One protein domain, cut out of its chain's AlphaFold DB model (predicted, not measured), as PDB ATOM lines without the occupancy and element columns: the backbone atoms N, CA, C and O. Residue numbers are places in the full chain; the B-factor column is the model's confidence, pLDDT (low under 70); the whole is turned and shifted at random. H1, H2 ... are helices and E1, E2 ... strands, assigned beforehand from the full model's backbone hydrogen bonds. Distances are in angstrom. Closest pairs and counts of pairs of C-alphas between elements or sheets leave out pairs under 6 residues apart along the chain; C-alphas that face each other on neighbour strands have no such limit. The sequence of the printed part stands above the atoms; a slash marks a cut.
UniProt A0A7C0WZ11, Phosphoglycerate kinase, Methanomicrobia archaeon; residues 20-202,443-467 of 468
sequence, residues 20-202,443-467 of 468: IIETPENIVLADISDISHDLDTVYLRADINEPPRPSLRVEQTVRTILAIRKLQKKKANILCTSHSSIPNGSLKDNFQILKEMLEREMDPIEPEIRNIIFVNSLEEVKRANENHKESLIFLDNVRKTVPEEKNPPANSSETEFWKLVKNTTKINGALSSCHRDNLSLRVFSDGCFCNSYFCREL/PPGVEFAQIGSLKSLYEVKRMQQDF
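What this domain is: This is residues 20 to 202 and 443 to 467 of the 468 residues of the protein "Phosphoglycerate kinase" of Methanomicrobia archaeon (UniProt A0A7C0WZ11). What does the model look like? A parallel sheet of five strands stands between helices in three layers, with helices on both faces of the sheet: H1 and H2 cover one face, H3 and H6 the other. The long H8 packs on H6 beside edge strand E6, and small E1 packs on H8. What is it made of? The printed part has 208 residues, with eight named helices and six named strands in the order E1 E2 H1 E3 H2 E4 H3 E5 H4 H5 E6 H6 H7 H8; the class is mixed, and the sheet runs E4 E5 E3 E2 E6. How large is it? It is compact, with a radius of gyration of the C-alphas of 16.1 A, and rounded, spanning 40 by 40 by 34 A.

Where its parts are: What comes first? E1, residues 27 to 29, begins with C-alpha 27 at (49.629, 20.520, 19.945). E2 is residues 42 to 45, H1 56 to 71 and 23.1 A long, E3 78 to 81, and H2 92 to 105 and 20.0 A long. What follows? E4 is residues 115 to 119, H3 122 to 131, E5 135 to 139, H4 142 to 145, H5 160 to 165, E6 169 to 172, H6 183 to 190 and H7 196 to 202. H8, residues 444 to 465, is 31.9 A long and ends with C-alpha 465 at (45.586, 15.629, 43.656).

How they stand to each other: How do the strands pair? N 117 of E4 and O 136 of E5, N 80 of E3 and O 137 of E5, N 79 of E3 and O 42 of E2, and N 43 of E2 and O 169 of E6 are each 2.8 A apart, within hydrogen-bond range. E2, H1, E3 and E4, H3, E5 are strand-helix-strand units, parallel neighbour strands with a helix between, with right-handed crossovers. Which helices are on the sheet? H1 and H2 have heights over the sheet of 9.5 and 9.8 A; on the opposite face H3 and H6 have 8.9 and 9.1 A. H5 only grazes it with residues 164 to 165, and H4 and H7 are only just not on it, each with 4 pairs of C-alphas within 10 A. Which helices touch? H1 touches H2 with residues 58 to 62 alone, the closest C-alphas being Val 62 and Leu 102, 5.6 A. H8 touches H6 with residues 445 to 455 alone, closest at the C-alphas of Gly 452 and Ser 189, 4.3 A. How do the helix backbones run? Every O i to N i+4 pair is within hydrogen-bond range in H2, H3, H5, H7 and H8; H1 has 11 of 12, H6 1 of 4 beside 3 of 5 O i to N i+3 pairs, and H4 is too short for an i+4 pair.

The domain as a whole: Is there a cut? Residues 203 to 442 are not printed, and C-alphas 202 and 443 are 11.5 A apart. Which links are long? Those from E1 to E2 and from H4 to H5. Where is confidence low? Residues 52, 466 and 467 have pLDDT under 70.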
ATOM      1  N   ILE A  20      52.349  15.236  23.019       89.19
ATOM      2  CA  ILE A  20      52.781  16.544  22.529       89.19
ATOM      3  C   ILE A  20      53.291  16.347  21.108       89.19
ATOM      4  O   ILE A  20      54.286  15.665  20.891       89.19
ATOM      5  N   ILE A  21      52.585  16.935  20.149       90.62
ATOM      6  CA  ILE A  21      52.960  16.918  18.740       90.62
ATOM      7  C   ILE A  21      53.737  18.197  18.457       90.62
ATOM      8  O   ILE A  21      53.212  19.298  18.648       90.62
ATOM      9  N   GLU A  22      54.976  18.041  17.997       86.81
ATOM     10  CA  GLU A  22      55.879  19.153  17.711       86.81
ATOM     11  C   GLU A  22      55.395  19.953  16.494       86.81
ATOM     12  O   GLU A  22      55.505  19.549  15.334       86.81
ATOM     13  N   THR A  23      54.829  21.121  16.774       87.19
ATOM     14  CA  THR A  23      54.332  22.092  15.791       87.19
ATOM     15  C   THR A  23      54.805  23.491  16.204       87.19
ATOM     16  O   THR A  23      55.382  23.632  17.283       87.19
ATOM     17  N   PRO A  24      54.569  24.559  15.412       84.25
ATOM     18  CA  PRO A  24      54.968  25.911  15.812       84.25
ATOM     19  C   PRO A  24      54.475  26.348  17.203       84.25
ATOM     20  O   PRO A  24      55.139  27.155  17.848       84.25
ATOM     21  N   GLU A  25      53.341  25.814  17.663       86.38
ATOM     22  CA  GLU A  25      52.716  26.156  18.951       86.38
ATOM     23  C   GLU A  25      52.617  24.960  19.917       86.38
ATOM     24  O   GLU A  25      52.135  25.126  21.033       86.38
ATOM     25  N   ASN A  26      53.107  23.781  19.509       89.81
ATOM     26  CA  ASN A  26      52.924  22.473  20.148       89.81
ATOM     27  C   ASN A  26      51.450  22.091  20.381       89.81
ATOM     28  O   ASN A  26      50.745  22.669  21.209       89.81
ATOM     29  N   ILE A  27      50.981  21.040  19.706       92.94
ATOM     30  CA  ILE A  27      49.629  20.520  19.945       92.94
ATOM     31  C   ILE A  27      49.659  19.493  21.070       92.94
ATOM     32  O   ILE A  27      50.380  18.503  21.002       92.94
ATOM     33  N   VAL A  28      48.830  19.719  22.088       94.19
ATOM     34  CA  VAL A  28      48.671  18.825  23.238       94.19
ATOM     35  C   VAL A  28      47.377  18.034  23.097       94.19
ATOM     36  O   VAL A  28      46.297  18.623  23.037       94.19
ATOM     37  N   LEU A  29      47.480  16.706  23.080       95.69
ATOM     38  CA  LEU A  29      46.346  15.789  23.009       95.69
ATOM     39  C   LEU A  29      46.314  14.856  24.223       95.69
ATOM     40  O   LEU A  29      47.339  14.320  24.643       95.69
ATOM     41  N   ALA A  30      45.113  14.655  24.757       95.25
ATOM     42  CA  ALA A  30      44.822  13.676  25.789       95.25
ATOM     43  C   ALA A  30      44.475  12.364  25.089       95.25
ATOM     44  O   ALA A  30      43.463  12.284  24.394       95.25
ATOM     45  N   ASP A  31      45.308  11.346  25.228       94.75
ATOM     46  CA  ASP A  31      45.046  10.034  24.655       94.75
ATOM     47  C   ASP A  31      44.026   9.273  25.509       94.75
ATOM     48  O   ASP A  31      43.941   9.461  26.720       94.75
ATOM     49  N   ILE A  32      43.270   8.351  24.914       93.44
ATOM     50  CA  ILE A  32      42.386   7.449  25.666       93.44
ATOM     51  C   ILE A  32      43.144   6.676  26.766       93.44
ATOM     52  O   ILE A  32      42.550   6.307  27.774       93.44
ATOM     53  N   SER A  33      44.451   6.453  26.595       90.56
ATOM     54  CA  SER A  33      45.319   5.841  27.606       90.56
ATOM     55  C   SER A  33      45.631   6.740  28.813       90.56
ATOM     56  O   SER A  33      46.053   6.214  29.839       90.56
ATOM     57  N   ASP A  34      45.364   8.050  28.742       89.94
ATOM     58  CA  ASP A  34      45.496   8.988  29.870       89.94
ATOM     59  C   ASP A  34      44.291   8.926  30.834       89.94
ATOM     60  O   ASP A  34      44.269   9.583  31.878       89.94
ATOM     61  N   ILE A  35      43.257   8.146  30.501       90.62
ATOM     62  CA  ILE A  35      42.077   7.952  31.347       90.62
ATOM     63  C   ILE A  35      42.443   7.066  32.541       90.62
ATOM     64  O   ILE A  35      42.732   5.880  32.392       90.62
ATOM     65  N   SER A  36      42.363   7.631  33.747       86.88
ATOM     66  CA  SER A  36      42.680   6.940  35.006       86.88
ATOM     67  C   SER A  36      41.451   6.588  35.860       86.88
ATOM     68  O   SER A  36      41.594   6.329  37.054       86.88
ATOM     69  N   HIS A  37      40.243   6.654  35.298       87.44
ATOM     70  CA  HIS A  37      38.981   6.439  36.013       87.44
ATOM     71  C   HIS A  37      37.966   5.675  35.156       87.44
ATOM     72  O   HIS A  37      38.033   5.702  33.927       87.44
ATOM     73  N   ASP A  38      36.996   5.034  35.812       92.56
ATOM     74  CA  ASP A  38      35.930   4.313  35.119       92.56
ATOM     75  C   ASP A  38      35.000   5.267  34.358       92.56
ATOM     76  O   ASP A  38      34.487   6.248  34.905       92.56
ATOM     77  N   LEU A  39      34.709   4.919  33.109       94.69
ATOM     78  CA  LEU A  39      33.870   5.694  32.208       94.69
ATOM     79  C   LEU A  39      32.386   5.341  32.359       94.69
ATOM     80  O   LEU A  39      31.995   4.171  32.377       94.69
ATOM     81  N   ASP A  40      31.543   6.370  32.390       95.44
ATOM     82  CA  ASP A  40      30.101   6.235  32.188       95.44
ATOM     83  C   ASP A  40      29.787   6.193  30.675       95.44
ATOM     84  O   ASP A  40      30.547   5.638  29.873       95.44
ATOM     85  N   THR A  41      28.644   6.735  30.249       97.38
ATOM     86  CA  THR A  41      28.305   6.816  28.824       97.38
ATOM     87  C   THR A  41      29.348   7.638  28.068       97.38
ATOM     88  O   THR A  41      29.693   8.751  28.467       97.38
ATOM     89  N   VAL A  42      29.814   7.093  26.946       98.50
ATOM     90  CA  VAL A  42      30.838   7.705  26.093       98.50
ATOM     91  C   VAL A  42      30.216   8.171  24.785       98.50
ATOM     92  O   VAL A  42      29.447   7.433  24.174       98.50
ATOM     93  N   TYR A  43      30.581   9.364  24.324       98.62
ATOM     94  CA  TYR A  43      30.366   9.798  22.948       98.62
ATOM     95  C   TYR A  43      31.625   9.529  22.119       98.62
ATOM     96  O   TYR A  43      32.694  10.048  22.428       98.62
ATOM     97  N   LEU A  44      31.494   8.741  21.054       98.75
ATOM     98  CA  LEU A  44      32.564   8.433  20.108       98.75
ATOM     99  C   LEU A  44      32.254   9.058  18.743       98.75
ATOM    100  O   LEU A  44      31.290   8.672  18.074       98.75
ATOM    101  N   ARG A  45      33.113   9.967  18.272       98.25
ATOM    102  CA  ARG A  45      33.124  10.354  16.854       98.25
ATOM    103  C   ARG A  45      34.060   9.421  16.098       98.25
ATOM    104  O   ARG A  45      35.274   9.606  16.117       98.25
ATOM    105  N   ALA A  46      33.488   8.417  15.448       96.94
ATOM    106  CA  ALA A  46      34.224   7.450  14.646       96.94
ATOM    107  C   ALA A  46      34.459   7.962  13.221       96.94
ATOM    108  O   ALA A  46      33.765   8.864  12.742       96.94
ATOM    109  N   ASP A  47      35.395   7.334  12.518       92.56
ATOM    110  CA  ASP A  47      35.504   7.414  11.068       92.56
ATOM    111  C   ASP A  47      35.298   6.013  10.496       92.56
ATOM    112  O   ASP A  47      36.015   5.082  10.839       92.56
ATOM    113  N   ILE A  48      34.272   5.856   9.663       93.25
ATOM    114  CA  ILE A  48      33.976   4.601   8.955       93.25
ATOM    115  C   ILE A  48      33.625   4.877   7.489       93.25
ATOM    116  O   ILE A  48      33.050   4.023   6.825       93.25
ATOM    117  N   ASN A  49      33.937   6.080   6.987       86.44
ATOM    118  CA  ASN A  49      33.528   6.583   5.669       86.44
ATOM    119  C   ASN A  49      34.437   6.095   4.521       86.44
ATOM    120  O   ASN A  49      34.595   6.768   3.502       86.44
ATOM    121  N   GLU A  50      35.093   4.956   4.703       78.06
ATOM    122  CA  GLU A  50      36.001   4.367   3.723       78.06
ATOM    123  C   GLU A  50      35.298   3.363   2.804       78.06
ATOM    124  O   GLU A  50      34.199   2.895   3.128       78.06
ATOM    125  N   PRO A  51      35.931   2.995   1.670       71.00
ATOM    126  CA  PRO A  51      35.497   1.857   0.875       71.00
ATOM    127  C   PRO A  51      35.260   0.624   1.761       71.00
ATOM    128  O   PRO A  51      36.052   0.359   2.668       71.00
ATOM    129  N   PRO A  52      34.186  -0.144   1.508       57.81
ATOM    130  CA  PRO A  52      33.652  -1.081   2.484       57.81
ATOM    131  C   PRO A  52      34.657  -2.149   2.927       57.81
ATOM    132  O   PRO A  52      34.665  -2.486   4.108       57.81
ATOM    133  N   ARG A  53      35.531  -2.678   2.050       71.12
ATOM    134  CA  ARG A  53      36.544  -3.686   2.434       71.12
ATOM    135  C   ARG A  53      37.783  -3.685   1.520       71.12
ATOM    136  O   ARG A  53      37.617  -3.557   0.304       71.12
ATOM    137  N   PRO A  54      38.993  -3.938   2.061       80.62
ATOM    138  CA  PRO A  54      39.376  -3.867   3.482       80.62
ATOM    139  C   PRO A  54      39.548  -2.405   3.953       80.62
ATOM    140  O   PRO A  54      40.273  -1.646   3.315       80.62
ATOM    141  N   SER A  55      38.903  -2.015   5.064       88.06
ATOM    142  CA  SER A  55      38.976  -0.650   5.627       88.06
ATOM    143  C   SER A  55      39.825  -0.601   6.897       88.06
ATOM    144  O   SER A  55      39.560  -1.315   7.867       88.06
ATOM    145  N   LEU A  56      40.817   0.295   6.912       91.62
ATOM    146  CA  LEU A  56      41.608   0.590   8.107       91.62
ATOM    147  C   LEU A  56      40.775   1.330   9.153       91.62
ATOM    148  O   LEU A  56      40.860   1.019  10.338       91.62
ATOM    149  N   ARG A  57      39.944   2.280   8.724       92.50
ATOM    150  CA  ARG A  57      39.142   3.118   9.622       92.50
ATOM    151  C   ARG A  57      38.109   2.328  10.414       92.50
ATOM    152  O   ARG A  57      37.952   2.553  11.617       92.50
ATOM    153  N   VAL A  58      37.469   1.344   9.782       93.56
ATOM    154  CA  VAL A  58      36.559   0.431  10.487       93.56
ATOM    155  C   VAL A  58      37.324  -0.394  11.525       93.56
ATOM    156  O   VAL A  58      36.893  -0.465  12.672       93.56
ATOM    157  N   GLU A  59      38.487  -0.949  11.173       93.25
ATOM    158  CA  GLU A  59      39.323  -1.712  12.110       93.25
ATOM    159  C   GLU A  59      39.768  -0.874  13.320       93.25
ATOM    160  O   GLU A  59      39.638  -1.305  14.467       93.25
ATOM    161  N   GLN A  60      40.246   0.351  13.083       94.75
ATOM    162  CA  GLN A  60      40.610   1.299  14.138       94.75
ATOM    163  C   GLN A  60      39.407   1.635  15.034       94.75
ATOM    164  O   GLN A  60      39.547   1.718  16.258       94.75
ATOM    165  N   THR A  61      38.217   1.783  14.445       96.25
ATOM    166  CA  THR A  61      36.970   2.036  15.178       96.25
ATOM    167  C   THR A  61      36.589   0.848  16.066       96.25
ATOM    168  O   THR A  61      36.317   1.061  17.244       96.25
ATOM    169  N   VAL A  62      36.645  -0.395  15.563       96.12
ATOM    170  CA  VAL A  62      36.403  -1.615  16.365       96.12
ATOM    171  C   VAL A  62      37.334  -1.657  17.575       96.12
ATOM    172  O   VAL A  62      36.880  -1.795  18.710       96.12
ATOM    173  N   ARG A  63      38.637  -1.460  17.354       95.81
ATOM    174  CA  ARG A  63      39.631  -1.473  18.436       95.81
ATOM    175  C   ARG A  63      39.402  -0.355  19.451       95.81
ATOM    176  O   ARG A  63      39.565  -0.577  20.646       95.81
ATOM    177  N   THR A  64      38.983   0.824  18.989       97.00
ATOM    178  CA  THR A  64      38.622   1.952  19.864       97.00
ATOM    179  C   THR A  64      37.409   1.609  20.726       97.00
ATOM    180  O   THR A  64      37.437   1.841  21.928       97.00
ATOM    181  N   ILE A  65      36.370   1.005  20.144       97.75
ATOM    182  CA  ILE A  65      35.164   0.575  20.863       97.75
ATOM    183  C   ILE A  65      35.509  -0.436  21.967       97.75
ATOM    184  O   ILE A  65      35.070  -0.274  23.104       97.75
ATOM    185  N   LEU A  66      36.345  -1.436  21.668       95.88
ATOM    186  CA  LEU A  66      36.789  -2.421  22.661       95.88
ATOM    187  C   LEU A  66      37.672  -1.791  23.751       95.88
ATOM    188  O   LEU A  66      37.547  -2.146  24.923       95.88
ATOM    189  N   ALA A  67      38.536  -0.833  23.400       94.88
ATOM    190  CA  ALA A  67      39.348  -0.096  24.371       94.88
ATOM    191  C   ALA A  67      38.483   0.744  25.324       94.88
ATOM    192  O   ALA A  67      38.669   0.673  26.535       94.88
ATOM    193  N   ILE A  68      37.487   1.461  24.790       96.44
ATOM    194  CA  ILE A  68      36.489   2.184  25.589       96.44
ATOM    195  C   ILE A  68      35.798   1.228  26.550       96.44
ATOM    196  O   ILE A  68      35.646   1.531  27.732       96.44
ATOM    197  N   ARG A  69      35.389   0.058  26.053       94.62
ATOM    198  CA  ARG A  69      34.591  -0.860  26.850       94.62
ATOM    199  C   ARG A  69      35.355  -1.455  28.033       94.62
ATOM    200  O   ARG A  69      34.754  -1.653  29.082       94.62
ATOM    201  N   LYS A  70      36.671  -1.646  27.901       92.88
ATOM    202  CA  LYS A  70      37.557  -2.049  29.010       92.88
ATOM    203  C   LYS A  70      37.634  -1.016  30.137       92.88
ATOM    204  O   LYS A  70      37.913  -1.398  31.265       92.88
ATOM    205  N   LEU A  71      37.396   0.259  29.831       93.69
ATOM    206  CA  LEU A  71      37.424   1.369  30.787       93.69
ATOM    207  C   LEU A  71      36.028   1.727  31.321       93.69
ATOM    208  O   LEU A  71      35.911   2.564  32.207       93.69
ATOM    209  N   GLN A  72      34.951   1.158  30.771       94.25
ATOM    210  CA  GLN A  72      33.583   1.542  31.113       94.25
ATOM    211  C   GLN A  72      33.000   0.745  32.281       94.25
ATOM    212  O   GLN A  72      33.144  -0.475  32.368       94.25
ATOM    213  N   LYS A  73      32.191   1.418  33.106       92.94
ATOM    214  CA  LYS A  73      31.351   0.757  34.109       92.94
ATOM    215  C   LYS A  73      30.376  -0.217  33.440       92.94
ATOM    216  O   LYS A  73      29.887  -0.013  32.316       92.94
ATOM    217  N   LYS A  74      30.005  -1.268  34.178       83.12
ATOM    218  CA  LYS A  74      28.883  -2.136  33.789       83.12
ATOM    219  C   LYS A  74      27.631  -1.272  33.577       83.12
ATOM    220  O   LYS A  74      27.385  -0.339  34.335       83.12
ATOM    221  N   LYS A  75      26.832  -1.591  32.556       88.38
ATOM    222  CA  LYS A  75      25.633  -0.846  32.092       88.38
ATOM    223  C   LYS A  75      25.838   0.453  31.293       88.38
ATOM    224  O   LYS A  75      24.845   0.931  30.741       88.38
ATOM    225  N   ALA A  76      27.047   1.005  31.176       95.88
ATOM    226  CA  ALA A  76      27.289   2.196  30.351       95.88
ATOM    227  C   ALA A  76      27.112   1.920  28.842       95.88
ATOM    228  O   ALA A  76      27.287   0.788  28.391       95.88
ATOM    229  N   ASN A  77      26.762   2.953  28.069       97.94
ATOM    230  CA  ASN A  77      26.586   2.873  26.613       97.94
ATOM    231  C   ASN A  77      27.696   3.628  25.865       97.94
ATOM    232  O   ASN A  77      28.348   4.516  26.417       97.94
ATOM    233  N   ILE A  78      27.872   3.311  24.583       98.62
ATOM    234  CA  ILE A  78      28.692   4.082  23.644       98.62
ATOM    235  C   ILE A  78      27.750   4.702  22.608       98.62
ATOM    236  O   ILE A  78      27.109   3.985  21.839       98.62
ATOM    237  N   LEU A  79      27.665   6.030  22.588       98.69
ATOM    238  CA  LEU A  79      26.949   6.810  21.582       98.69
ATOM    239  C   LEU A  79      27.924   7.138  20.453       98.69
ATOM    240  O   LEU A  79      28.809   7.975  20.611       98.69
ATOM    241  N   CYS A  80      27.796   6.457  19.323       98.62
ATOM    242  CA  CYS A  80      28.736   6.556  18.219       98.62
ATOM    243  C   CYS A  80      28.122   7.294  17.031       98.62
ATOM    244  O   CYS A  80      26.974   7.055  16.658       98.62
ATOM    245  N   THR A  81      28.899   8.172  16.401       97.94
ATOM    246  CA  THR A  81      28.487   8.870  15.178       97.94
ATOM    247  C   THR A  81      29.610   8.879  14.150       97.94
ATOM    248  O   THR A  81      30.794   8.830  14.492       97.94
ATOM    249  N   SER A  82      29.243   8.953  12.873       97.06
ATOM    250  CA  SER A  82      30.175   9.169  11.767       97.06
ATOM    251  C   SER A  82      29.486   9.932  10.632       97.06
ATOM    252  O   SER A  82      28.304  10.268  10.720       97.06
ATOM    253  N   HIS A  83      30.215  10.236   9.561       94.19
ATOM    254  CA  HIS A  83      29.682  10.946   8.402       94.19
ATOM    255  C   HIS A  83      29.802  10.115   7.128       94.19
ATOM    256  O   HIS A  83      30.746   9.350   6.981       94.19
ATOM    257  N   SER A  84      28.895  10.337   6.178       90.56
ATOM    258  CA  SER A  84      29.063   9.887   4.796       90.56
ATOM    259  C   SER A  84      29.644  11.009   3.931       90.56
ATOM    260  O   SER A  84      29.372  12.205   4.127       90.56
ATOM    261  N   SER A  85      30.454  10.633   2.941       84.88
ATOM    262  CA  SER A  85      30.887  11.534   1.868       84.88
ATOM    263  C   SER A  85      29.694  12.078   1.070       84.88
ATOM    264  O   SER A  85      29.737  13.229   0.633       84.88
ATOM    265  N   ILE A  86      28.599  11.313   0.981       86.25
ATOM    266  CA  ILE A  86      27.330  11.716   0.372       86.25
ATOM    267  C   ILE A  86      26.480  12.419   1.445       86.25
ATOM    268  O   ILE A  86      26.085  11.774   2.414       86.25
ATOM    269  N   PRO A  87      26.157  13.724   1.311       78.44
ATOM    270  CA  PRO A  87      25.472  14.501   2.351       78.44
ATOM    271  C   PRO A  87      24.223  13.847   2.952       78.44
ATOM    272  O   PRO A  87      24.098  13.828   4.169       78.44
ATOM    273  N   ASN A  88      23.375  13.253   2.109       84.75
ATOM    274  CA  ASN A  88      22.136  12.573   2.508       84.75
ATOM    275  C   ASN A  88      22.242  11.042   2.389       84.75
ATOM    276  O   ASN A  88      21.231  10.345   2.424       84.75
ATOM    277  N   GLY A  89      23.458  10.521   2.202       90.12
ATOM    278  CA  GLY A  89      23.715   9.086   2.167       90.12
ATOM    279  C   GLY A  89      23.527   8.456   3.542       90.12
ATOM    280  O   GLY A  89      23.542   9.154   4.559       90.12
ATOM    281  N   SER A  90      23.369   7.137   3.564       93.19
ATOM    282  CA  SER A  90      23.348   6.353   4.797       93.19
ATOM    283  C   SER A  90      24.699   5.682   5.028       93.19
ATOM    284  O   SER A  90      25.423   5.390   4.078       93.19
ATOM    285  N   LEU A  91      25.023   5.425   6.293       94.19
ATOM    286  CA  LEU A  91      26.169   4.619   6.709       94.19
ATOM    287  C   LEU A  91      25.800   3.163   7.006       94.19
ATOM    288  O   LEU A  91      26.626   2.442   7.551       94.19
ATOM    289  N   LYS A  92      24.584   2.715   6.669       94.12
ATOM    290  CA  LYS A  92      24.091   1.371   7.004       94.12
ATOM    291  C   LYS A  92      25.037   0.246   6.563       94.12
ATOM    292  O   LYS A  92      25.297  -0.657   7.352       94.12
ATOM    293  N   ASP A  93      25.590   0.327   5.355       92.69
ATOM    294  CA  ASP A  93      26.490  -0.707   4.828       92.69
ATOM    295  C   ASP A  93      27.839  -0.699   5.562       92.69
ATOM    296  O   ASP A  93      28.304  -1.736   6.035       92.69
ATOM    297  N   ASN A  94      28.439   0.481   5.751       93.44
ATOM    298  CA  ASN A  94      29.662   0.647   6.545       93.44
ATOM    299  C   ASN A  94      29.461   0.194   8.002       93.44
ATOM    300  O   ASN A  94      30.340  -0.437   8.588       93.44
ATOM    301  N   PHE A  95      28.291   0.473   8.580       95.31
ATOM    302  CA  PHE A  95      27.907   0.026   9.914       95.31
ATOM    303  C   PHE A  95      27.754  -1.494   9.988       95.31
ATOM    304  O   PHE A  95      28.207  -2.095  10.956       95.31
ATOM    305  N   GLN A  96      27.163  -2.134   8.978       95.00
ATOM    306  CA  GLN A  96      27.039  -3.591   8.944       95.00
ATOM    307  C   GLN A  96      28.421  -4.261   8.961       95.00
ATOM    308  O   GLN A  96      28.632  -5.251   9.656       95.00
ATOM    309  N   ILE A  97      29.398  -3.670   8.273       93.81
ATOM    310  CA  ILE A  97      30.785  -4.144   8.284       93.81
ATOM    311  C   ILE A  97      31.439  -3.923   9.648       93.81
ATOM    312  O   ILE A  97      32.079  -4.839  10.160       93.81
ATOM    313  N   LEU A  98      31.251  -2.742  10.250       95.31
ATOM    314  CA  LEU A  98      31.693  -2.454  11.616       95.31
ATOM    315  C   LEU A  98      31.129  -3.477  12.609       95.31
ATOM    316  O   LEU A  98      31.880  -4.016  13.418       95.31
ATOM    317  N   LYS A  99      29.827  -3.759  12.520       95.75
ATOM    318  CA  LYS A  99      29.125  -4.720  13.367       95.75
ATOM    319  C   LYS A  99      29.709  -6.122  13.219       95.75
ATOM    320  O   LYS A  99      30.103  -6.707  14.218       95.75
ATOM    321  N   GLU A 100      29.840  -6.622  11.991       94.56
ATOM    322  CA  GLU A 100      30.413  -7.948  11.730       94.56
ATOM    323  C   GLU A 100      31.858  -8.075  12.220       94.56
ATOM    324  O   GLU A 100      32.259  -9.138  12.686       94.56
ATOM    325  N   MET A 101      32.664  -7.017  12.096       93.69
ATOM    326  CA  MET A 101      34.037  -7.026  12.601       93.69
ATOM    327  C   MET A 101      34.077  -6.996  14.128       93.69
ATOM    328  O   MET A 101      34.861  -7.726  14.720       93.69
ATOM    329  N   LEU A 102      33.217  -6.201  14.762       94.62
ATOM    330  CA  LEU A 102      33.117  -6.140  16.216       94.62
ATOM    331  C   LEU A 102      32.643  -7.480  16.802       94.62
ATOM    332  O   LEU A 102      33.263  -7.984  17.726       94.62
ATOM    333  N   GLU A 103      31.614  -8.103  16.222       94.75
ATOM    334  CA  GLU A 103      31.098  -9.419  16.640       94.75
ATOM    335  C   GLU A 103      32.131 -10.548  16.524       94.75
ATOM    336  O   GLU A 103      32.060 -11.514  17.276       94.75
ATOM    337  N   ARG A 104      33.106 -10.434  15.612       93.56
ATOM    338  CA  ARG A 104      34.206 -11.406  15.484       93.56
ATOM    339  C   ARG A 104      35.294 -11.248  16.542       93.56
ATOM    340  O   ARG A 104      36.003 -12.214  16.799       93.56
ATOM    341  N   GLU A 105      35.466 -10.042  17.078       92.62
ATOM    342  CA  GLU A 105      36.521  -9.714  18.046       92.62
ATOM    343  C   GLU A 105      36.036  -9.812  19.502       92.62
ATOM    344  O   GLU A 105      36.862  -9.925  20.403       92.62
ATOM    345  N   MET A 106      34.720  -9.763  19.735       92.50
ATOM    346  CA  MET A 106      34.123  -9.898  21.069       92.50
ATOM    347  C   MET A 106      34.144 -11.341  21.583       92.50
ATOM    348  O   MET A 106      34.094 -12.301  20.808       92.50
ATOM    349  N   ASP A 107      34.145 -11.490  22.908       86.44
ATOM    350  CA  ASP A 107      33.994 -12.798  23.550       86.44
ATOM    351  C   ASP A 107      32.605 -13.399  23.223       86.44
ATOM    352  O   ASP A 107      31.577 -12.755  23.456       86.44
ATOM    353  N   PRO A 108      32.529 -14.630  22.679       85.50
ATOM    354  CA  PRO A 108      31.255 -15.245  22.310       85.50
ATOM    355  C   PRO A 108      30.399 -15.689  23.512       85.50
ATOM    356  O   PRO A 108      29.219 -15.990  23.333       85.50
ATOM    357  N   ILE A 109      30.977 -15.784  24.711       82.25
ATOM    358  CA  ILE A 109      30.337 -16.241  25.951       82.25
ATOM    359  C   ILE A 109      29.925 -15.045  26.816       82.25
ATOM    360  O   ILE A 109      28.790 -14.999  27.293       82.25
ATOM    361  N   GLU A 110      30.821 -14.076  27.012       83.50
ATOM    362  CA  GLU A 110      30.553 -12.852  27.781       83.50
ATOM    363  C   GLU A 110      30.919 -11.609  26.952       83.50
ATOM    364  O   GLU A 110      31.944 -10.975  27.207       83.50
ATOM    365  N   PRO A 111      30.094 -11.246  25.949       82.12
ATOM    366  CA  PRO A 111      30.438 -10.179  25.022       82.12
ATOM    367  C   PRO A 111      30.546  -8.841  25.743       82.12
ATOM    368  O   PRO A 111      29.686  -8.456  26.545       82.12
ATOM    369  N   GLU A 112      31.576  -8.083  25.387       88.44
ATOM    370  CA  GLU A 112      31.840  -6.769  25.954       88.44
ATOM    371  C   GLU A 112      30.680  -5.798  25.682       88.44
ATOM    372  O   GLU A 112      30.412  -4.908  26.495       88.44
ATOM    373  N   ILE A 113      29.962  -5.982  24.568       90.88
ATOM    374  CA  ILE A 113      28.801  -5.186  24.156       90.88
ATOM    375  C   ILE A 113      27.607  -6.112  23.921       90.88
ATOM    376  O   ILE A 113      27.654  -7.015  23.092       90.88
ATOM    377  N   ARG A 114      26.493  -5.845  24.611       90.38
ATOM    378  CA  ARG A 114      25.262  -6.647  24.519       90.38
ATOM    379  C   ARG A 114      24.422  -6.339  23.289       90.38
ATOM    380  O   ARG A 114      23.841  -7.251  22.715       90.38
ATOM    381  N   ASN A 115      24.302  -5.063  22.919       94.19
ATOM    382  CA  ASN A 115      23.515  -4.652  21.753       94.19
ATOM    383  C   ASN A 115      24.323  -3.719  20.850       94.19
ATOM    384  O   ASN A 115      24.940  -2.768  21.325       94.19
ATOM    385  N   ILE A 116      24.249  -3.957  19.542       97.19
ATOM    386  CA  ILE A 116      24.826  -3.100  18.501       97.19
ATOM    387  C   ILE A 116      23.667  -2.572  17.650       97.19
ATOM    388  O   ILE A 116      23.087  -3.303  16.844       97.19
ATOM    389  N   ILE A 117      23.291  -1.318  17.889       97.94
ATOM    390  CA  ILE A 117      22.031  -0.715  17.442       97.94
ATOM    391  C   ILE A 117      22.333   0.404  16.450       97.94
ATOM    392  O   ILE A 117      23.132   1.288  16.741       97.94
ATOM    393  N   PHE A 118      21.664   0.385  15.299       98.12
ATOM    394  CA  PHE A 118      21.692   1.470  14.320       98.12
ATOM    395  C   PHE A 118      20.422   2.308  14.439       98.12
ATOM    396  O   PHE A 118      19.327   1.748  14.451       98.12
ATOM    397  N   VAL A 119      20.565   3.629  14.504       98.19
ATOM    398  CA  VAL A 119      19.451   4.574  14.663       98.19
ATOM    399  C   VAL A 119      19.532   5.703  13.641       98.19
ATOM    400  O   VAL A 119      20.614   6.090  13.212       98.19
ATOM    401  N   ASN A 120      18.387   6.245  13.236       96.81
ATOM    402  CA  ASN A 120      18.259   7.184  12.121       96.81
ATOM    403  C   ASN A 120      17.984   8.631  12.555       96.81
ATOM    404  O   ASN A 120      17.928   9.509  11.695       96.81
ATOM    405  N   SER A 121      17.798   8.898  13.852       97.19
ATOM    406  CA  SER A 121      17.546  10.247  14.375       97.19
ATOM    407  C   SER A 121      18.087  10.438  15.796       97.19
ATOM    408  O   SER A 121      18.402   9.468  16.492       97.19
ATOM    409  N   LEU A 122      18.185  11.693  16.248       97.25
ATOM    410  CA  LEU A 122      18.617  12.018  17.613       97.25
ATOM    411  C   LEU A 122      17.615  11.539  18.672       97.25
ATOM    412  O   LEU A 122      18.016  11.112  19.755       97.25
ATOM    413  N   GLU A 123      16.321  11.550  18.362       97.19
ATOM    414  CA  GLU A 123      15.271  11.016  19.229       97.19
ATOM    415  C   GLU A 123      15.407   9.502  19.406       97.19
ATOM    416  O   GLU A 123      15.237   8.990  20.515       97.19
ATOM    417  N   GLU A 124      15.757   8.780  18.338       97.94
ATOM    418  CA  GLU A 124      16.045   7.349  18.424       97.94
ATOM    419  C   GLU A 124      17.309   7.074  19.250       97.94
ATOM    420  O   GLU A 124      17.304   6.131  20.042       97.94
ATOM    421  N   VAL A 125      18.353   7.915  19.161       97.94
ATOM    422  CA  VAL A 125      19.533   7.814  20.045       97.94
ATOM    423  C   VAL A 125      19.130   7.969  21.511       97.94
ATOM    424  O   VAL A 125      19.521   7.144  22.337       97.94
ATOM    425  N   LYS A 126      18.332   8.995  21.846       97.06
ATOM    426  CA  LYS A 126      17.848   9.236  23.218       97.06
ATOM    427  C   LYS A 126      17.085   8.027  23.751       97.06
ATOM    428  O   LYS A 126      17.453   7.474  24.787       97.06
ATOM    429  N   ARG A 127      16.094   7.562  22.986       97.75
ATOM    430  CA  ARG A 127      15.275   6.394  23.335       97.75
ATOM    431  C   ARG A 127      16.129   5.139  23.512       97.75
ATOM    432  O   ARG A 127      15.926   4.384  24.460       97.75
ATOM    433  N   ALA A 128      17.087   4.908  22.617       97.38
ATOM    434  CA  ALA A 128      17.961   3.747  22.699       97.38
ATOM    435  C   ALA A 128      18.885   3.809  23.928       97.38
ATOM    436  O   ALA A 128      19.083   2.798  24.597       97.38
ATOM    437  N   ASN A 129      19.411   4.990  24.264       96.69
ATOM    438  CA  ASN A 129      20.302   5.181  25.410       96.69
ATOM    439  C   ASN A 129      19.591   4.950  26.759       96.69
ATOM    440  O   ASN A 129      20.183   4.452  27.721       96.69
ATOM    441  N   GLU A 130      18.303   5.284  26.826       95.69
ATOM    442  CA  GLU A 130      17.454   5.023  27.990       95.69
ATOM    443  C   GLU A 130      17.132   3.530  28.127       95.69
ATOM    444  O   GLU A 130      17.379   2.947  29.189       95.69
ATOM    445  N   ASN A 131      16.662   2.910  27.037       96.50
ATOM    446  CA  ASN A 131      16.094   1.558  27.033       96.50
ATOM    447  C   ASN A 131      17.129   0.430  26.981       96.50
ATOM    448  O   ASN A 131      16.843  -0.684  27.420       96.50
ATOM    449  N   HIS A 132      18.325   0.697  26.458       95.62
ATOM    450  CA  HIS A 132      19.392  -0.292  26.352       95.62
ATOM    451  C   HIS A 132      20.561   0.059  27.274       95.62
ATOM    452  O   HIS A 132      20.795   1.219  27.625       95.62
ATOM    453  N   LYS A 133      21.286  -0.977  27.699       94.44
ATOM    454  CA  LYS A 133      22.491  -0.889  28.532       94.44
ATOM    455  C   LYS A 133      23.584  -1.742  27.915       94.44
ATOM    456  O   LYS A 133      23.273  -2.716  27.227       94.44
ATOM    457  N   GLU A 134      24.841  -1.385  28.161       94.44
ATOM    458  CA  GLU A 134      26.004  -2.114  27.621       94.44
ATOM    459  C   GLU A 134      25.953  -2.181  26.094       94.44
ATOM    460  O   GLU A 134      26.177  -3.227  25.494       94.44
ATOM    461  N   SER A 135      25.530  -1.082  25.469       96.94
ATOM    462  CA  SER A 135      25.174  -1.051  24.054       96.94
ATOM    463  C   SER A 135      26.003  -0.037  23.279       96.94
ATOM    464  O   SER A 135      26.286   1.059  23.764       96.94
ATOM    465  N   LEU A 136      26.336  -0.399  22.042       98.31
ATOM    466  CA  LEU A 136      26.790   0.524  21.014       98.31
ATOM    467  C   LEU A 136      25.559   1.049  20.273       98.31
ATOM    468  O   LEU A 136      24.863   0.284  19.607       98.31
ATOM    469  N   ILE A 137      25.297   2.347  20.381       98.69
ATOM    470  CA  ILE A 137      24.201   3.031  19.692       98.69
ATOM    471  C   ILE A 137      24.826   3.914  18.622       98.69
ATOM    472  O   ILE A 137      25.486   4.903  18.933       98.69
ATOM    473  N   PHE A 138      24.641   3.540  17.362       98.56
ATOM    474  CA  PHE A 138      25.257   4.187  16.217       98.56
ATOM    475  C   PHE A 138      24.231   5.025  15.454       98.56
ATOM    476  O   PHE A 138      23.297   4.483  14.862       98.56
ATOM    477  N   LEU A 139      24.418   6.342  15.446       98.38
ATOM    478  CA  LEU A 139      23.620   7.262  14.640       98.38
ATOM    479  C   LEU A 139      24.045   7.169  13.169       98.38
ATOM    480  O   LEU A 139      25.236   7.268  12.860       98.38
ATOM    481  N   ASP A 140      23.070   7.028  12.266       96.44
ATOM    482  CA  ASP A 140      23.257   7.180  10.821       96.44
ATOM    483  C   ASP A 140      23.961   8.514  10.508       96.44
ATOM    484  O   ASP A 140      24.050   9.408  11.345       96.44
ATOM    485  N   ASN A 141      24.463   8.656   9.285       96.06
ATOM    486  CA  ASN A 141      25.227   9.805   8.807       96.06
ATOM    487  C   ASN A 141      24.848  11.142   9.480       96.06
ATOM    488  O   ASN A 141      23.797  11.720   9.197       96.06
ATOM    489  N   VAL A 142      25.752  11.672  10.310       96.19
ATOM    490  CA  VAL A 142      25.514  12.890  11.101       96.19
ATOM    491  C   VAL A 142      25.171  14.107  10.234       96.19
ATOM    492  O   VAL A 142      24.417  14.978  10.645       96.19
ATOM    493  N   ARG A 143      25.634  14.138   8.974       94.38
ATOM    494  CA  ARG A 143      25.309  15.207   8.009       94.38
ATOM    495  C   ARG A 143      23.860  15.185   7.522       94.38
ATOM    496  O   ARG A 143      23.419  16.175   6.948       94.38
ATOM    497  N   LYS A 144      23.178  14.053   7.691       94.38
ATOM    498  CA  LYS A 144      21.764  13.841   7.371       94.38
ATOM    499  C   LYS A 144      20.896  14.028   8.615       94.38
ATOM    500  O   LYS A 144      19.799  14.558   8.506       94.38
ATOM    501  N   THR A 145      21.368  13.565   9.770       94.81
ATOM    502  CA  THR A 145      20.570  13.476  11.003       94.81
ATOM    503  C   THR A 145      20.675  14.707  11.902       94.81
ATOM    504  O   THR A 145      19.812  14.895  12.753       94.81
ATOM    505  N   VAL A 146      21.688  15.558  11.704       95.44
ATOM    506  CA  VAL A 146      21.905  16.794  12.471       95.44
ATOM    507  C   VAL A 146      21.931  17.996  11.514       95.44
ATOM    508  O   VAL A 146      22.922  18.178  10.798       95.44
ATOM    509  N   PRO A 147      20.868  18.822  11.464       91.88
ATOM    510  CA  PRO A 147      20.757  19.941  10.521       91.88
ATOM    511  C   PRO A 147      21.903  20.957  10.619       91.88
ATOM    512  O   PRO A 147      22.404  21.446   9.604       91.88
ATOM    513  N   GLU A 148      22.359  21.239  11.837       95.25
ATOM    514  CA  GLU A 148      23.419  22.202  12.131       95.25
ATOM    515  C   GLU A 148      24.832  21.640  11.892       95.25
ATOM    516  O   GLU A 148      25.809  22.365  12.055       95.25
ATOM    517  N   GLU A 149      24.985  20.374  11.481       95.50
ATOM    518  CA  GLU A 149      26.292  19.700  11.394       95.50
ATOM    519  C   GLU A 149      27.315  20.450  10.538       95.50
ATOM    520  O   GLU A 149      28.487  20.507  10.901       95.50
ATOM    521  N   LYS A 150      26.894  20.994   9.391       93.81
ATOM    522  CA  LYS A 150      27.784  21.699   8.450       93.81
ATOM    523  C   LYS A 150      27.868  23.201   8.684       93.81
ATOM    524  O   LYS A 150      28.811  23.817   8.208       93.81
ATOM    525  N   ASN A 151      26.855  23.772   9.331       94.50
ATOM    526  CA  ASN A 151      26.750  25.203   9.597       94.50
ATOM    527  C   ASN A 151      26.346  25.391  11.066       94.50
ATOM    528  O   ASN A 151      25.213  25.796  11.342       94.50
ATOM    529  N   PRO A 152      27.224  25.018  12.011       94.94
ATOM    530  CA  PRO A 152      26.916  25.111  13.429       94.94
ATOM    531  C   PRO A 152      26.670  26.572  13.843       94.94
ATOM    532  O   PRO A 152      27.418  27.462  13.427       94.94
ATOM    533  N   PRO A 153      25.657  26.855  14.684       95.50
ATOM    534  CA  PRO A 153      25.414  28.206  15.178       95.50
ATOM    535  C   PRO A 153      26.571  28.669  16.071       95.50
ATOM    536  O   PRO A 153      27.270  27.850  16.677       95.50
ATOM    537  N   ALA A 154      26.747  29.988  16.195       92.06
ATOM    538  CA  ALA A 154      27.779  30.585  17.049       92.06
ATOM    539  C   ALA A 154      27.709  30.042  18.486       92.06
ATOM    540  O   ALA A 154      28.720  29.616  19.038       92.06
ATOM    541  N   ASN A 155      26.498  29.947  19.051       92.44
ATOM    542  CA  ASN A 155      26.269  29.260  20.319       92.44
ATOM    543  C   ASN A 155      25.889  27.785  20.096       92.44
ATOM    544  O   ASN A 155      24.729  27.389  20.194       92.44
ATOM    545  N   SER A 156      26.884  26.950  19.788       94.12
ATOM    546  CA  SER A 156      26.675  25.516  19.525       94.12
ATOM    547  C   SER A 156      26.163  24.723  20.740       94.12
ATOM    548  O   SER A 156      25.563  23.662  20.559       94.12
ATOM    549  N   SER A 157      26.332  25.247  21.961       93.75
ATOM    550  CA  SER A 157      25.925  24.579  23.210       93.75
ATOM    551  C   SER A 157      24.406  24.421  23.374       93.75
ATOM    552  O   SER A 157      23.936  23.570  24.133       93.75
ATOM    553  N   GLU A 158      23.623  25.205  22.629       93.25
ATOM    554  CA  GLU A 158      22.159  25.170  22.673       93.25
ATOM    555  C   GLU A 158      21.542  24.148  21.714       93.25
ATOM    556  O   GLU A 158      20.354  23.831  21.845       93.25
ATOM    557  N   THR A 159      22.337  23.602  20.793       96.31
ATOM    558  CA  THR A 159      21.875  22.602  19.827       96.31
ATOM    559  C   THR A 159      21.436  21.319  20.529       96.31
ATOM    560  O   THR A 159      21.953  20.939  21.587       96.31
ATOM    561  N   GLU A 160      20.474  20.616  19.932       95.88
ATOM    562  CA  GLU A 160      19.993  19.343  20.471       95.88
ATOM    563  C   GLU A 160      21.118  18.306  20.558       95.88
ATOM    564  O   GLU A 160      21.236  17.600  21.563       95.88
ATOM    565  N   PHE A 161      21.976  18.262  19.536       97.12
ATOM    566  CA  PHE A 161      23.121  17.364  19.494       97.12
ATOM    567  C   PHE A 161      24.096  17.618  20.649       97.12
ATOM    568  O   PHE A 161      24.480  16.682  21.346       97.12
ATOM    569  N   TRP A 162      24.450  18.880  20.918       96.75
ATOM    570  CA  TRP A 162      25.336  19.206  22.039       96.75
ATOM    571  C   TRP A 162      24.717  18.809  23.379       96.75
ATOM    572  O   TRP A 162      25.360  18.164  24.207       96.75
ATOM    573  N   LYS A 163      23.438  19.143  23.589       96.44
ATOM    574  CA  LYS A 163      22.698  18.789  24.810       96.44
ATOM    575  C   LYS A 163      22.625  17.280  25.042       96.44
ATOM    576  O   LYS A 163      22.597  16.865  26.198       96.44
ATOM    577  N   LEU A 164      22.608  16.480  23.974       96.50
ATOM    578  CA  LEU A 164      22.622  15.019  24.042       96.50
ATOM    579  C   LEU A 164      23.953  14.474  24.579       96.50
ATOM    580  O   LEU A 164      23.944  13.536  25.373       96.50
ATOM    581  N   VAL A 165      25.085  15.057  24.173       96.75
ATOM    582  CA  VAL A 165      26.425  14.514  24.470       96.75
ATOM    583  C   VAL A 165      27.185  15.263  25.571       96.75
ATOM    584  O   VAL A 165      28.242  14.800  25.997       96.75
ATOM    585  N   LYS A 166      26.669  16.392  26.076       95.06
ATOM    586  CA  LYS A 166      27.372  17.249  27.054       95.06
ATOM    587  C   LYS A 166      27.869  16.509  28.305       95.06
ATOM    588  O   LYS A 166      28.972  16.777  28.757       95.06
ATOM    589  N   ASN A 167      27.089  15.553  28.818       93.62
ATOM    590  CA  ASN A 167      27.372  14.814  30.056       93.62
ATOM    591  C   ASN A 167      27.991  13.430  29.784       93.62
ATOM    592  O   ASN A 167      27.801  12.501  30.564       93.62
ATOM    593  N   THR A 168      28.653  13.266  28.642       96.81
ATOM    594  CA  THR A 168      29.346  12.027  28.272       96.81
ATOM    595  C   THR A 168      30.845  12.272  28.236       96.81
ATOM    596  O   THR A 168      31.281  13.386  27.928       96.81
ATOM    597  N   THR A 169      31.639  11.235  28.497       97.12
ATOM    598  CA  THR A 169      33.066  11.289  28.165       97.12
ATOM    599  C   THR A 169      33.196  11.260  26.649       97.12
ATOM    600  O   THR A 169      32.644  10.378  25.993       97.12
ATOM    601  N   LYS A 170      33.903  12.229  26.072       98.31
ATOM    602  CA  LYS A 170      33.975  12.398  24.619       98.31
ATOM    603  C   LYS A 170      35.299  11.870  24.089       98.31
ATOM    604  O   LYS A 170      36.354  12.251  24.589       98.31
ATOM    605  N   ILE A 171      35.238  11.025  23.065       98.44
ATOM    606  CA  ILE A 171      36.405  10.451  22.398       98.44
ATOM    607  C   ILE A 171      36.352  10.773  20.907       98.44
ATOM    608  O   ILE A 171      35.402  10.407  20.205       98.44
ATOM    609  N   ASN A 172      37.381  11.459  20.415       98.25
ATOM    610  CA  ASN A 172      37.539  11.761  19.001       98.25
ATOM    611  C   ASN A 172      38.424  10.706  18.327       98.25
ATOM    612  O   ASN A 172      39.602  10.562  18.646       98.25
ATOM    613  N   GLY A 173      37.850   9.967  17.379       97.00
ATOM    614  CA  GLY A 173      38.564   9.017  16.527       97.00
ATOM    615  C   GLY A 173      38.543   9.394  15.045       97.00
ATOM    616  O   GLY A 173      38.862   8.554  14.211       97.00
ATOM    617  N   ALA A 174      38.135  10.620  14.695       95.81
ATOM    618  CA  ALA A 174      37.848  11.027  13.318       95.81
ATOM    619  C   ALA A 174      38.800  12.116  12.792       95.81
ATOM    620  O   ALA A 174      38.356  13.155  12.290       95.81
ATOM    621  N   LEU A 175      40.114  11.869  12.858       96.31
ATOM    622  CA  LEU A 175      41.148  12.817  12.413       96.31
ATOM    623  C   LEU A 175      40.922  13.314  10.975       96.31
ATOM    624  O   LEU A 175      40.986  14.512  10.709       96.31
ATOM    625  N   SER A 176      40.550  12.416  10.059       93.25
ATOM    626  CA  SER A 176      40.275  12.729   8.646       93.25
ATOM    627  C   SER A 176      39.240  13.851   8.444       93.25
ATOM    628  O   SER A 176      39.258  14.557   7.433       93.25
ATOM    629  N   SER A 177      38.336  14.040   9.410       94.00
ATOM    630  CA  SER A 177      37.258  15.032   9.365       94.00
ATOM    631  C   SER A 177      37.648  16.375   9.985       94.00
ATOM    632  O   SER A 177      36.917  17.346   9.810       94.00
ATOM    633  N   CYS A 178      38.792  16.455  10.669       96.62
ATOM    634  CA  CYS A 178      39.174  17.600  11.499       96.62
ATOM    635  C   CYS A 178      39.610  18.848  10.717       96.62
ATOM    636  O   CYS A 178      39.817  19.900  11.308       96.62
ATOM    637  N   HIS A 179      39.665  18.775   9.385       94.19
ATOM    638  CA  HIS A 179      39.791  19.950   8.515       94.19
ATOM    639  C   HIS A 179      38.498  20.775   8.406       94.19
ATOM    640  O   HIS A 179      38.461  21.749   7.657       94.19
ATOM    641  N   ARG A 180      37.420  20.369   9.087       93.75
ATOM    642  CA  ARG A 180      36.111  21.021   9.018       93.75
ATOM    643  C   ARG A 180      35.670  21.539  10.368       93.75
ATOM    644  O   ARG A 180      35.876  20.894  11.392       93.75
ATOM    645  N   ASP A 181      34.958  22.648  10.311       95.94
ATOM    646  CA  ASP A 181      34.240  23.213  11.436       95.94
ATOM    647  C   ASP A 181      32.815  22.639  11.509       95.94
ATOM    648  O   ASP A 181      31.845  23.232  11.039       95.94
ATOM    649  N   ASN A 182      32.710  21.417  12.031       96.38
ATOM    650  CA  ASN A 182      31.454  20.676  12.121       96.38
ATOM    651  C   ASN A 182      30.949  20.589  13.568       96.38
ATOM    652  O   ASN A 182      31.746  20.436  14.496       96.38
ATOM    653  N   LEU A 183      29.625  20.565  13.765       97.56
ATOM    654  CA  LEU A 183      29.030  20.465  15.106       97.56
ATOM    655  C   LEU A 183      29.492  19.209  15.860       97.56
ATOM    656  O   LEU A 183      29.878  19.300  17.025       97.56
ATOM    657  N   SER A 184      29.536  18.057  15.183       97.25
ATOM    658  CA  SER A 184      30.001  16.783  15.751       97.25
ATOM    659  C   SER A 184      31.472  16.763  16.185       97.25
ATOM    660  O   SER A 184      31.884  15.819  16.865       97.25
ATOM    661  N   LEU A 185      32.243  17.795  15.820       97.81
ATOM    662  CA  LEU A 185      33.622  18.032  16.250       97.81
ATOM    663  C   LEU A 185      33.716  19.156  17.294       97.81
ATOM    664  O   LEU A 185      34.476  19.031  18.249       97.81
ATOM    665  N   ARG A 186      32.916  20.226  17.171       97.50
ATOM    666  CA  ARG A 186      32.895  21.337  18.144       97.50
ATOM    667  C   ARG A 186      32.612  20.876  19.570       97.50
ATOM    668  O   ARG A 186      33.174  21.441  20.508       97.50
ATOM    669  N   VAL A 187      31.783  19.839  19.730       97.25
ATOM    670  CA  VAL A 187      31.453  19.242  21.038       97.25
ATOM    671  C   VAL A 187      32.680  18.794  21.828       97.25
ATOM    672  O   VAL A 187      32.571  18.647  23.031       97.25
ATOM    673  N   PHE A 188      33.837  18.580  21.193       97.94
ATOM    674  CA  PHE A 188      35.059  18.192  21.898       97.94
ATOM    675  C   PHE A 188      35.695  19.338  22.694       97.94
ATOM    676  O   PHE A 188      36.414  19.080  23.652       97.94
ATOM    677  N   SER A 189      35.384  20.597  22.371       96.44
ATOM    678  CA  SER A 189      35.978  21.774  23.025       96.44
ATOM    679  C   SER A 189      35.598  21.956  24.505       96.44
ATOM    680  O   SER A 189      36.222  22.761  25.202       96.44
ATOM    681  N   ASP A 190      34.598  21.240  25.028       93.75
ATOM    682  CA  ASP A 190      34.234  21.259  26.455       93.75
ATOM    683  C   ASP A 190      34.945  20.179  27.293       93.75
ATOM    684  O   ASP A 190      34.791  20.176  28.512       93.75
ATOM    685  N   GLY A 191      35.761  19.325  26.669       96.25
ATOM    686  CA  GLY A 191      36.484  18.229  27.312       96.25
ATOM    687  C   GLY A 191      36.440  16.968  26.452       96.25
ATOM    688  O   GLY A 191      35.364  16.445  26.151       96.25
ATOM    689  N   CYS A 192      37.605  16.458  26.048       96.88
ATOM    690  CA  CYS A 192      37.703  15.228  25.264       96.88
ATOM    691  C   CYS A 192      39.012  14.464  25.461       96.88
ATOM    692  O   CYS A 192      40.006  15.023  25.922       96.88
ATOM    693  N   PHE A 193      39.008  13.217  25.002       97.44
ATOM    694  CA  PHE A 193      40.196  12.429  24.702       97.44
ATOM    695  C   PHE A 193      40.218  12.104  23.203       97.44
ATOM    696  O   PHE A 193      39.186  12.118  22.527       97.44
ATOM    697  N   CYS A 194      41.383  11.777  22.672       97.44
ATOM    698  CA  CYS A 194      41.572  11.239  21.335       97.44
ATOM    699  C   CYS A 194      41.854   9.739  21.429       97.44
ATOM    700  O   CYS A 194      42.468   9.269  22.385       97.44
ATOM    701  N   ASN A 195      41.414   8.953  20.444       95.38
ATOM    702  CA  ASN A 195      41.891   7.571  20.373       95.38
ATOM    703  C   ASN A 195      43.374   7.545  19.955       95.38
ATOM    704  O   ASN A 195      43.866   8.459  19.295       95.38
ATOM    705  N   SER A 196      44.079   6.460  20.273       93.25
ATOM    706  CA  SER A 196      45.520   6.392  19.998       93.25
ATOM    707  C   SER A 196      45.877   6.410  18.513       93.25
ATOM    708  O   SER A 196      46.996   6.760  18.153       93.25
ATOM    709  N   TYR A 197      44.925   6.079  17.636       94.25
ATOM    710  CA  TYR A 197      45.090   6.218  16.189       94.25
ATOM    711  C   TYR A 197      45.096   7.679  15.747       94.25
ATOM    712  O   TYR A 197      45.925   8.045  14.928       94.25
ATOM    713  N   PHE A 198      44.225   8.519  16.309       95.81
ATOM    714  CA  PHE A 198      44.188   9.952  16.038       95.81
ATOM    715  C   PHE A 198      45.527  10.599  16.394       95.81
ATOM    716  O   PHE A 198      46.112  11.276  15.554       95.81
ATOM    717  N   CYS A 199      46.015  10.373  17.619       93.88
ATOM    718  CA  CYS A 199      47.268  10.960  18.097       93.88
ATOM    719  C   CYS A 199      48.437  10.535  17.202       93.88
ATOM    720  O   CYS A 199      49.125  11.374  16.629       93.88
ATOM    721  N   ARG A 200      48.582   9.220  16.998       92.31
ATOM    722  CA  ARG A 200      49.677   8.646  16.216       92.31
ATOM    723  C   ARG A 200      49.650   9.056  14.748       92.31
ATOM    724  O   ARG A 200      50.695   9.326  14.177       92.31
ATOM    725  N   GLU A 201      48.482   9.081  14.110       94.62
ATOM    726  CA  GLU A 201      48.403   9.512  12.713       94.62
ATOM    727  C   GLU A 201      48.780  10.985  12.571       94.62
ATOM    728  O   GLU A 201      49.466  11.339  11.618       94.62
ATOM    729  N   LEU A 202      48.373  11.842  13.512       95.25
ATOM    730  CA  LEU A 202      48.750  13.251  13.484       95.25
ATOM    731  C   LEU A 202      50.259  13.442  13.714       95.25
ATOM    732  O   LEU A 202      50.875  14.246  13.015       95.25
ATOM    733  N   PRO A 443      43.724  23.245  11.800       96.75
ATOM    734  CA  PRO A 443      42.460  22.664  11.363       96.75
ATOM    735  C   PRO A 443      41.425  22.655  12.505       96.75
ATOM    736  O   PRO A 443      41.738  22.117  13.570       96.75
ATOM    737  N   PRO A 444      40.195  23.175  12.310       96.81
ATOM    738  CA  PRO A 444      39.273  23.450  13.420       96.81
ATOM    739  C   PRO A 444      39.001  22.249  14.333       96.81
ATOM    740  O   PRO A 444      38.971  22.364  15.552       96.81
ATOM    741  N   GLY A 445      38.859  21.048  13.765       97.38
ATOM    742  CA  GLY A 445      38.646  19.836  14.558       97.38
ATOM    743  C   GLY A 445      39.851  19.417  15.405       97.38
ATOM    744  O   GLY A 445      39.657  18.781  16.438       97.38
ATOM    745  N   VAL A 446      41.075  19.771  14.993       97.81
ATOM    746  CA  VAL A 446      42.289  19.576  15.805       97.81
ATOM    747  C   VAL A 446      42.327  20.606  16.930       97.81
ATOM    748  O   VAL A 446      42.592  20.232  18.067       97.81
ATOM    749  N   GLU A 447      41.981  21.863  16.646       97.56
ATOM    750  CA  GLU A 447      41.884  22.921  17.657       97.56
ATOM    751  C   GLU A 447      40.859  22.561  18.748       97.56
ATOM    752  O   GLU A 447      41.172  22.595  19.940       97.56
ATOM    753  N   PHE A 448      39.657  22.108  18.367       97.94
ATOM    754  CA  PHE A 448      38.654  21.644  19.333       97.94
ATOM    755  C   PHE A 448      39.164  20.471  20.176       97.94
ATOM    756  O   PHE A 448      38.915  20.438  21.383       97.94
ATOM    757  N   ALA A 449      39.886  19.528  19.561       97.56
ATOM    758  CA  ALA A 449      40.478  18.396  20.264       97.56
ATOM    759  C   ALA A 449      41.590  18.829  21.232       97.56
ATOM    760  O   ALA A 449      41.663  18.298  22.337       97.56
ATOM    761  N   GLN A 450      42.418  19.811  20.871       97.00
ATOM    762  CA  GLN A 450      43.460  20.359  21.741       97.00
ATOM    763  C   GLN A 450      42.857  21.075  22.955       97.00
ATOM    764  O   GLN A 450      43.219  20.779  24.095       97.00
ATOM    765  N   ILE A 451      41.890  21.975  22.733       96.94
ATOM    766  CA  ILE A 451      41.188  22.688  23.814       96.94
ATOM    767  C   ILE A 451      40.515  21.685  24.757       96.94
ATOM    768  O   ILE A 451      40.644  21.785  25.980       96.94
ATOM    769  N   GLY A 452      39.813  20.700  24.192       97.25
ATOM    770  CA  GLY A 452      39.173  19.631  24.950       97.25
ATOM    771  C   GLY A 452      40.162  18.775  25.735       97.25
ATOM    772  O   GLY A 452      39.910  18.456  26.895       97.25
ATOM    773  N   SER A 453      41.304  18.447  25.134       96.88
ATOM    774  CA  SER A 453      42.363  17.652  25.757       96.88
ATOM    775  C   SER A 453      42.964  18.347  26.971       96.88
ATOM    776  O   SER A 453      43.083  17.736  28.031       96.88
ATOM    777  N   LEU A 454      43.285  19.639  26.861       95.50
ATOM    778  CA  LEU A 454      43.817  20.424  27.980       95.50
ATOM    779  C   LEU A 454      42.852  20.445  29.175       95.50
ATOM    780  O   LEU A 454      43.286  20.298  30.319       95.50
ATOM    781  N   LYS A 455      41.541  20.568  28.918       95.19
ATOM    782  CA  LYS A 455      40.506  20.495  29.963       95.19
ATOM    783  C   LYS A 455      40.469  19.119  30.628       95.19
ATOM    784  O   LYS A 455      40.489  19.043  31.853       95.19
ATOM    785  N   SER A 456      40.461  18.047  29.838       94.50
ATOM    786  CA  SER A 456      40.467  16.667  30.341       94.50
ATOM    787  C   SER A 456      41.699  16.359  31.188       94.50
ATOM    788  O   SER A 456      41.575  15.792  32.268       94.50
ATOM    789  N   LEU A 457      42.889  16.764  30.737       91.38
ATOM    790  CA  LEU A 457      44.143  16.551  31.468       91.38
ATOM    791  C   LEU A 457      44.172  17.328  32.784       91.38
ATOM    792  O   LEU A 457      44.635  16.807  33.799       91.38
ATOM    793  N   TYR A 458      43.649  18.558  32.789       90.31
ATOM    794  CA  TYR A 458      43.483  19.331  34.017       90.31
ATOM    795  C   TYR A 458      42.550  18.624  35.009       90.31
ATOM    796  O   TYR A 458      42.889  18.497  36.184       90.31
ATOM    797  N   GLU A 459      41.410  18.118  34.535       88.06
ATOM    798  CA  GLU A 459      40.449  17.360  35.346       88.06
ATOM    799  C   GLU A 459      41.058  16.075  35.923       88.06
ATOM    800  O   GLU A 459      40.963  15.842  37.129       88.06
ATOM    801  N   VAL A 460      41.761  15.285  35.104       86.50
ATOM    802  CA  VAL A 460      42.474  14.077  35.556       86.50
ATOM    803  C   VAL A 460      43.494  14.425  36.641       86.50
ATOM    804  O   VAL A 460      43.519  13.791  37.696       86.50
ATOM    805  N   LYS A 461      44.300  15.473  36.430       84.75
ATOM    806  CA  LYS A 461      45.296  15.914  37.410       84.75
ATOM    807  C   LYS A 461      44.654  16.398  38.710       84.75
ATOM    808  O   LYS A 461      45.163  16.078  39.782       84.75
ATOM    809  N   ARG A 462      43.543  17.141  38.632       84.56
ATOM    810  CA  ARG A 462      42.783  17.588  39.808       84.56
ATOM    811  C   ARG A 462      42.288  16.394  40.621       84.56
ATOM    812  O   ARG A 462      42.566  16.326  41.812       84.56
ATOM    813  N   MET A 463      41.658  15.415  39.966       80.75
ATOM    814  CA  MET A 463      41.190  14.195  40.632       80.75
ATOM    815  C   MET A 463      42.336  13.441  41.311       80.75
ATOM    816  O   MET A 463      42.167  12.972  42.423       80.75
ATOM    817  N   GLN A 464      43.517  13.353  40.693       79.31
ATOM    818  CA  GLN A 464      44.683  12.702  41.304       79.31
ATOM    819  C   GLN A 464      45.251  13.462  42.515       79.31
ATOM    820  O   GLN A 464      45.829  12.841  43.407       79.31
ATOM    821  N   GLN A 465      45.128  14.794  42.542       72.81
ATOM    822  CA  GLN A 465      45.586  15.629  43.656       72.81
ATOM    823  C   GLN A 465      44.648  15.558  44.862       72.81
ATOM    824  O   GLN A 465      45.143  15.521  45.981       72.81
ATOM    825  N   ASP A 466      43.336  15.452  44.643       59.47
ATOM    826  CA  ASP A 466      42.332  15.362  45.716       59.47
ATOM    827  C   ASP A 466      42.403  14.041  46.525       59.47
ATOM    828  O   ASP A 466      41.716  13.892  47.536       59.47
ATOM    829  N   PHE A 467      43.247  13.083  46.113       49.94
ATOM    830  CA  PHE A 467      43.532  11.827  46.826       49.94
ATOM    831  C   PHE A 467      44.900  11.793  47.544       49.94
ATOM    832  O   PHE A 467      45.272  10.740  48.071       49.94
TER     833      PHE A 467